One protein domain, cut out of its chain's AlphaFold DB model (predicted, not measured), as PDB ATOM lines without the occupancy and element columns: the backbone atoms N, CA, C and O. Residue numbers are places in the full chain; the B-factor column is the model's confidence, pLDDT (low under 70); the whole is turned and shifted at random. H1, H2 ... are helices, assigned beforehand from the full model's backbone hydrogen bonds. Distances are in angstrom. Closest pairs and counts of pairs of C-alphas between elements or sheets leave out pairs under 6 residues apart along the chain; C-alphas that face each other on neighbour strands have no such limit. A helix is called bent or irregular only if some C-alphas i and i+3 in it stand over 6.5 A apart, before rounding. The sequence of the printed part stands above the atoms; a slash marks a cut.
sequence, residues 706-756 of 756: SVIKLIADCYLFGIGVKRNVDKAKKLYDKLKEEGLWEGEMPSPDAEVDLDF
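What this domain is: This is residues 706 to 756 of the 756 residues of the protein "HCP-like protein" of Neocallimastix californiae (UniProt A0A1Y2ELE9). Two helices of similar length lie side by side as a helical hairpin, H2 folding back along H1, and a tail with no named element, residues 738 to 756, turns at the end of H2, runs back past the pair and trails off beyond it. The printed part has 51 residues with two named helices, H1 then H2 along the chain, and no named strand. The class is all helix, though under half of the residues, 25 of 51, are in named elements. The whole is compact, with a radius of gyration of the C-alphas of 10.7 A and spans of 31 by 21 by 19 A.

How they stand to each other: H2, residues 725 to 737, is the longest helix by residues. It touches H1, residues 706 to 717, with 19 pairs of C-alphas within 8 A. The closest C-alphas of the two are those of Ala 712 and Ala 728, 4.4 A apart. Their lines stand at a shallow tilt of 26 degrees and they run opposite ways, a helical hairpin. Every O i to N i+4 pair in H2 is within hydrogen-bond range, and in H1 7 of 8 are.

Where its parts are: H2 begins at C-alpha 725 (159.994, 151.145, 46.612) and ends at C-alpha 737 (148.815, 164.994, 50.175), 18.2 A from first to last C-alpha. H1 begins at C-alpha 706 (149.564, 157.463, 61.849) and measures 18.5 A. H1 is irregular, but only just: C-alphas 706 and 709 are 6.6 A apart.

The domain as a whole: The two C-alphas farthest apart, those of Glu 737 and Asp 755, are 32.3 A apart. The printed part has no cut, and the link from H1 to H2, 7 residues, is short. Phe 756 is the chain's last residue. The mean pLDDT of the printed part is 81.7, and residues 749 to 756 are under 70.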
ATOM      1  N   SER A 706     148.201 157.182  61.361       84.88
ATOM      2  CA  SER A 706     149.564 157.463  61.849       84.88
ATOM      3  C   SER A 706     150.534 156.307  61.584       84.88
ATOM      4  O   SER A 706     151.750 156.496  61.566       84.88
ATOM      5  N   VAL A 707     149.994 155.111  61.339       90.19
ATOM      6  CA  VAL A 707     150.738 153.874  61.086       90.19
ATOM      7  C   VAL A 707     151.122 153.709  59.609       90.19
ATOM      8  O   VAL A 707     152.019 152.930  59.297       90.19
ATOM      9  N   ILE A 708     150.529 154.476  58.680       90.75
ATOM     10  CA  ILE A 708     150.856 154.380  57.241       90.75
ATOM     11  C   ILE A 708     152.347 154.612  56.994       90.75
ATOM     12  O   ILE A 708     152.931 153.938  56.147       90.75
ATOM     13  N   LYS A 709     152.974 155.517  57.755       90.50
ATOM     14  CA  LYS A 709     154.415 155.760  57.653       90.50
ATOM     15  C   LYS A 709     155.215 154.495  57.980       90.50
ATOM     16  O   LYS A 709     156.083 154.126  57.205       90.50
ATOM     17  N   LEU A 710     154.860 153.791  59.058       90.94
ATOM     18  CA  LEU A 710     155.524 152.544  59.459       90.94
ATOM     19  C   LEU A 710     155.375 151.457  58.384       90.94
ATOM     20  O   LEU A 710     156.329 150.742  58.089       90.94
ATOM     21  N   ILE A 711     154.206 151.367  57.740       91.69
ATOM     22  CA  ILE A 711     153.985 150.451  56.609       91.69
ATOM     23  C   ILE A 711     154.845 150.855  55.401       91.69
ATOM     24  O   ILE A 711     155.431 149.991  54.747       91.69
ATOM     25  N   ALA A 712     154.942 152.154  55.100       91.44
ATOM     26  CA  ALA A 712     155.776 152.670  54.016       91.44
ATOM     27  C   ALA A 712     157.264 152.366  54.253       91.44
ATOM     28  O   ALA A 712     157.917 151.851  53.345       91.44
ATOM     29  N   ASP A 713     157.757 152.585  55.478       90.00
ATOM     30  CA  ASP A 713     159.115 152.234  55.908       90.00
ATOM     31  C   ASP A 713     159.361 150.718  55.719       90.00
ATOM     32  O   ASP A 713     160.356 150.308  55.116       90.00
ATOM     33  N   CYS A 714     158.408 149.866  56.125       91.50
ATOM     34  CA  CYS A 714     158.501 148.412  55.944       91.50
ATOM     35  C   CYS A 714     158.616 148.008  54.461       91.50
ATOM     36  O   CYS A 714     159.430 147.149  54.118       91.50
ATOM     37  N   TYR A 715     157.855 148.637  53.556       92.25
ATOM     38  CA  TYR A 715     157.970 148.387  52.113       92.25
ATOM     39  C   TYR A 715     159.265 148.942  51.506       92.25
ATOM     40  O   TYR A 715     159.816 148.312  50.599       92.25
ATOM     41  N   LEU A 716     159.754 150.090  51.982       90.44
ATOM     42  CA  LEU A 716     160.969 150.735  51.478       90.44
ATOM     43  C   LEU A 716     162.207 149.869  51.738       90.44
ATOM     44  O   LEU A 716     163.000 149.625  50.823       90.44
ATOM     45  N   PHE A 717     162.314 149.357  52.965       88.31
ATOM     46  CA  PHE A 717     163.455 148.567  53.430       88.31
ATOM     47  C   PHE A 717     163.255 147.054  53.284       88.31
ATOM     48  O   PHE A 717     164.211 146.290  53.369       88.31
ATOM     49  N   GLY A 718     162.031 146.598  52.997       88.75
ATOM     50  CA  GLY A 718     161.717 145.172  52.884       88.75
ATOM     51  C   GLY A 718     161.672 144.447  54.231       88.75
ATOM     52  O   GLY A 718     162.023 143.271  54.312       88.75
ATOM     53  N   ILE A 719     161.262 145.147  55.290       88.25
ATOM     54  CA  ILE A 719     161.161 144.604  56.646       88.25
ATOM     55  C   ILE A 719     159.790 143.941  56.802       88.25
ATOM     56  O   ILE A 719     158.759 144.595  56.669       88.25
ATOM     57  N   GLY A 720     159.756 142.625  57.028       86.50
ATOM     58  CA  GLY A 720     158.508 141.856  57.197       86.50
ATOM     59  C   GLY A 720     157.673 141.656  55.924       86.50
ATOM     60  O   GLY A 720     156.840 140.752  55.865       86.50
ATOM     61  N   VAL A 721     157.935 142.439  54.876       92.19
ATOM     62  CA  VAL A 721     157.307 142.355  53.554       92.19
ATOM     63  C   VAL A 721     158.356 142.392  52.451       92.19
ATOM     64  O   VAL A 721     159.469 142.875  52.632       92.19
ATOM     65  N   LYS A 722     157.997 141.909  51.260       93.12
ATOM     66  CA  LYS A 722     158.877 142.024  50.093       93.12
ATOM     67  C   LYS A 722     159.114 143.503  49.768       93.12
ATOM     68  O   LYS A 722     158.147 144.229  49.523       93.12
ATOM     69  N   ARG A 723     160.390 143.906  49.706       91.62
ATOM     70  CA  ARG A 723     160.819 145.265  49.342       91.62
ATOM     71  C   ARG A 723     160.099 145.750  48.080       91.62
ATOM     72  O   ARG A 723     160.088 145.057  47.059       91.62
ATOM     73  N   ASN A 724     159.483 146.926  48.163       92.69
ATOM     74  CA  ASN A 724     158.724 147.551  47.085       92.69
ATOM     75  C   ASN A 724     158.760 149.083  47.217       92.69
ATOM     76  O   ASN A 724     157.904 149.692  47.862       92.69
ATOM     77  N   VAL A 725     159.753 149.694  46.570       91.25
ATOM     78  CA  VAL A 725     159.994 151.145  46.612       91.25
ATOM     79  C   VAL A 725     158.830 151.930  45.999       91.25
ATOM     80  O   VAL A 725     158.429 152.952  46.546       91.25
ATOM     81  N   ASP A 726     158.217 151.432  44.922       91.50
ATOM     82  CA  ASP A 726     157.096 152.114  44.263       91.50
ATOM     83  C   ASP A 726     155.852 152.189  45.157       91.50
ATOM     84  O   ASP A 726     155.163 153.212  45.196       91.50
ATOM     85  N   LYS A 727     155.548 151.112  45.895       91.94
ATOM     86  CA  LYS A 727     154.475 151.121  46.899       91.94
ATOM     87  C   LYS A 727     154.801 152.067  48.048       91.94
ATOM     88  O   LYS A 727     153.922 152.829  48.436       91.94
ATOM     89  N   ALA A 728     156.029 152.027  48.568       91.06
ATOM     90  CA  ALA A 728     156.457 152.923  49.637       91.06
ATOM     91  C   ALA A 728     156.296 154.390  49.216       91.06
ATOM     92  O   ALA A 728     155.631 155.155  49.909       91.06
ATOM     93  N   LYS A 729     156.782 154.750  48.021       91.50
ATOM     94  CA  LYS A 729     156.649 156.096  47.452       91.50
ATOM     95  C   LYS A 729     155.192 156.554  47.378       91.50
ATOM     96  O   LYS A 729     154.876 157.625  47.876       91.50
ATOM     97  N   LYS A 730     154.284 155.712  46.867       92.44
ATOM     98  CA  LYS A 730     152.841 156.026  46.834       92.44
ATOM     99  C   LYS A 730     152.249 156.285  48.221       92.44
ATOM    100  O   LYS A 730     151.364 157.125  48.352       92.44
ATOM    101  N   LEU A 731     152.693 155.552  49.244       90.81
ATOM    102  CA  LEU A 731     152.225 155.747  50.618       90.81
ATOM    103  C   LEU A 731     152.762 157.052  51.224       90.81
ATOM    104  O   LEU A 731     151.999 157.761  51.878       90.81
ATOM    105  N   TYR A 732     154.025 157.405  50.972       90.38
ATOM    106  CA  TYR A 732     154.589 158.698  51.381       90.38
ATOM    107  C   TYR A 732     153.946 159.881  50.654       90.38
ATOM    108  O   TYR A 732     153.610 160.874  51.296       90.38
ATOM    109  N   ASP A 733     153.717 159.765  49.343       89.94
ATOM    110  CA  ASP A 733     153.015 160.786  48.558       89.94
ATOM    111  C   ASP A 733     151.603 161.004  49.122       89.94
ATOM    112  O   ASP A 733     151.207 162.139  49.377       89.94
ATOM    113  N   LYS A 734     150.887 159.917  49.448       88.25
ATOM    114  CA  LYS A 734     149.576 159.987  50.107       88.25
ATOM    115  C   LYS A 734     149.637 160.690  51.470       88.25
ATOM    116  O   LYS A 734     148.789 161.529  51.761       88.25
ATOM    117  N   LEU A 735     150.629 160.375  52.307       88.44
ATOM    118  CA  LEU A 735     150.816 161.042  53.604       88.44
ATOM    119  C   LEU A 735     151.065 162.549  53.452       88.44
ATOM    120  O   LEU A 735     150.580 163.337  54.265       88.44
ATOM    121  N   LYS A 736     151.802 162.944  52.408       88.06
ATOM    122  CA  LYS A 736     152.097 164.342  52.088       88.06
ATOM    123  C   LYS A 736     150.867 165.082  51.562       88.06
ATOM    124  O   LYS A 736     150.600 166.198  51.998       88.06
ATOM    125  N   GLU A 737     150.087 164.455  50.682       86.12
ATOM    126  CA  GLU A 737     148.815 164.994  50.175       86.12
ATOM    127  C   GLU A 737     147.788 165.217  51.295       86.12
ATOM    128  O   GLU A 737     147.072 166.218  51.296       86.12
ATOM    129  N   GLU A 738     147.732 164.311  52.273       84.56
ATOM    130  CA  GLU A 738     146.853 164.427  53.442       84.56
ATOM    131  C   GLU A 738     147.397 165.387  54.521       84.56
ATOM    132  O   GLU A 738     146.708 165.651  55.507       84.56
ATOM    133  N   GLY A 739     148.607 165.935  54.341       84.94
ATOM    134  CA  GLY A 739     149.259 166.837  55.297       84.94
ATOM    135  C   GLY A 739     149.676 166.162  56.609       84.94
ATOM    136  O   GLY A 739     149.869 166.839  57.614       84.94
ATOM    137  N   LEU A 740     149.786 164.829  56.624       79.25
ATOM    138  CA  LEU A 740     150.160 164.033  57.798       79.25
ATOM    139  C   LEU A 740     151.681 163.888  57.954       79.25
ATOM    140  O   LEU A 740     152.158 163.416  58.987       79.25
ATOM    141  N   TRP A 741     152.445 164.270  56.931       78.75
ATOM    142  CA  TRP A 741     153.898 164.198  56.927       78.75
ATOM    143  C   TRP A 741     154.502 165.249  55.994       78.75
ATOM    144  O   TRP A 741     154.106 165.375  54.838       78.75
ATOM    145  N   GLU A 742     155.486 165.986  56.508       77.75
ATOM    146  CA  GLU A 742     156.182 167.061  55.786       77.75
ATOM    147  C   GLU A 742     157.598 166.664  55.331       77.75
ATOM    148  O   GLU A 742     158.285 167.452  54.685       77.75
ATOM    149  N   GLY A 743     158.048 165.451  55.670       78.00
ATOM    150  CA  GLY A 743     159.379 164.966  55.309       78.00
ATOM    151  C   GLY A 743     159.506 164.557  53.839       78.00
ATOM    152  O   GLY A 743     158.544 164.563  53.071       78.00
ATOM    153  N   GLU A 744     160.723 164.173  53.458       78.12
ATOM    154  CA  GLU A 744     160.998 163.505  52.185       78.12
ATOM    155  C   GLU A 744     161.227 162.015  52.401       78.12
ATOM    156  O   GLU A 744     161.656 161.585  53.476       78.12
ATOM    157  N   MET A 745     160.900 161.221  51.378       82.81
ATOM    158  CA  MET A 745     161.026 159.771  51.457       82.81
ATOM    159  C   MET A 745     162.506 159.465  51.708       82.81
ATOM    160  O   MET A 745     163.339 160.004  50.973       82.81
ATOM    161  N   PRO A 746     162.850 158.634  52.710       83.19
ATOM    162  CA  PRO A 746     164.234 158.256  52.946       83.19
ATOM    163  C   PRO A 746     164.860 157.686  51.671       83.19
ATOM    164  O   PRO A 746     164.170 157.045  50.870       83.19
ATOM    165  N   SER A 747     166.164 157.915  51.480       79.44
ATOM    166  CA  SER A 747     166.869 157.330  50.338       79.44
ATOM    167  C   SER A 747     166.653 155.811  50.340       79.44
ATOM    168  O   SER A 747     166.865 155.184  51.379       79.44
ATOM    169  N   PRO A 748     166.264 155.194  49.207       73.12
ATOM    170  CA  PRO A 748     166.150 153.741  49.105       73.12
ATOM    171  C   PRO A 748     167.453 153.007  49.440       73.12
ATOM    172  O   PRO A 748     167.396 151.815  49.741       73.12
ATOM    173  N   ASP A 749     168.585 153.713  49.370       69.81
ATOM    174  CA  ASP A 749     169.936 153.217  49.640       69.81
ATOM    175  C   ASP A 749     170.438 153.582  51.047       69.81
ATOM    176  O   ASP A 749     171.594 153.330  51.370       69.81
ATOM    177  N   ALA A 750     169.601 154.201  51.887       66.38
ATOM    178  CA  ALA A 750     169.949 154.421  53.284       66.38
ATOM    179  C   ALA A 750     170.069 153.062  53.990       66.38
ATOM    180  O   ALA A 750     169.100 152.299  54.044       66.38
ATOM    181  N   GLU A 751     171.254 152.758  54.521       56.12
ATOM    182  CA  GLU A 751     171.440 151.633  55.433       56.12
ATOM    183  C   GLU A 751     170.575 151.878  56.673       56.12
ATOM    184  O   GLU A 751     170.669 152.918  57.329       56.12
ATOM    185  N   VAL A 752     169.671 150.942  56.958       54.16
ATOM    186  CA  VAL A 752     168.945 150.933  58.225       54.16
ATOM    187  C   VAL A 752     169.868 150.265  59.226       54.16
ATOM    188  O   VAL A 752     170.016 149.043  59.188       54.16
ATOM    189  N   ASP A 753     170.483 151.051  60.106       43.75
ATOM    190  CA  ASP A 753     171.068 150.515  61.333       43.75
ATOM    191  C   ASP A 753     169.927 149.894  62.151       43.75
ATOM    192  O   ASP A 753     169.162 150.581  62.828       43.75
ATOM    193  N   LEU A 754     169.757 148.578  62.006       46.47
ATOM    194  CA  LEU A 754     168.797 147.764  62.757       46.47
ATOM    195  C   LEU A 754     169.345 147.346  64.133       46.47
ATOM    196  O   LEU A 754     168.666 146.622  64.857       46.47
ATOM    197  N   ASP A 755     170.544 147.809  64.494       31.77
ATOM    198  CA  ASP A 755     171.124 147.641  65.824       31.77
ATOM    199  C   ASP A 755     170.519 148.685  66.780       31.77
ATOM    200  O   ASP A 755     171.090 149.754  67.008       31.77
ATOM    201  N   PHE A 756     169.338 148.385  67.327       29.84
ATOM    202  CA  PHE A 756     168.734 149.125  68.442       29.84
ATOM    203  C   PHE A 756     168.100 148.197  69.476       29.84
ATOM    204  O   PHE A 756     167.336 147.288  69.075       29.84
TER     205      PHE A 756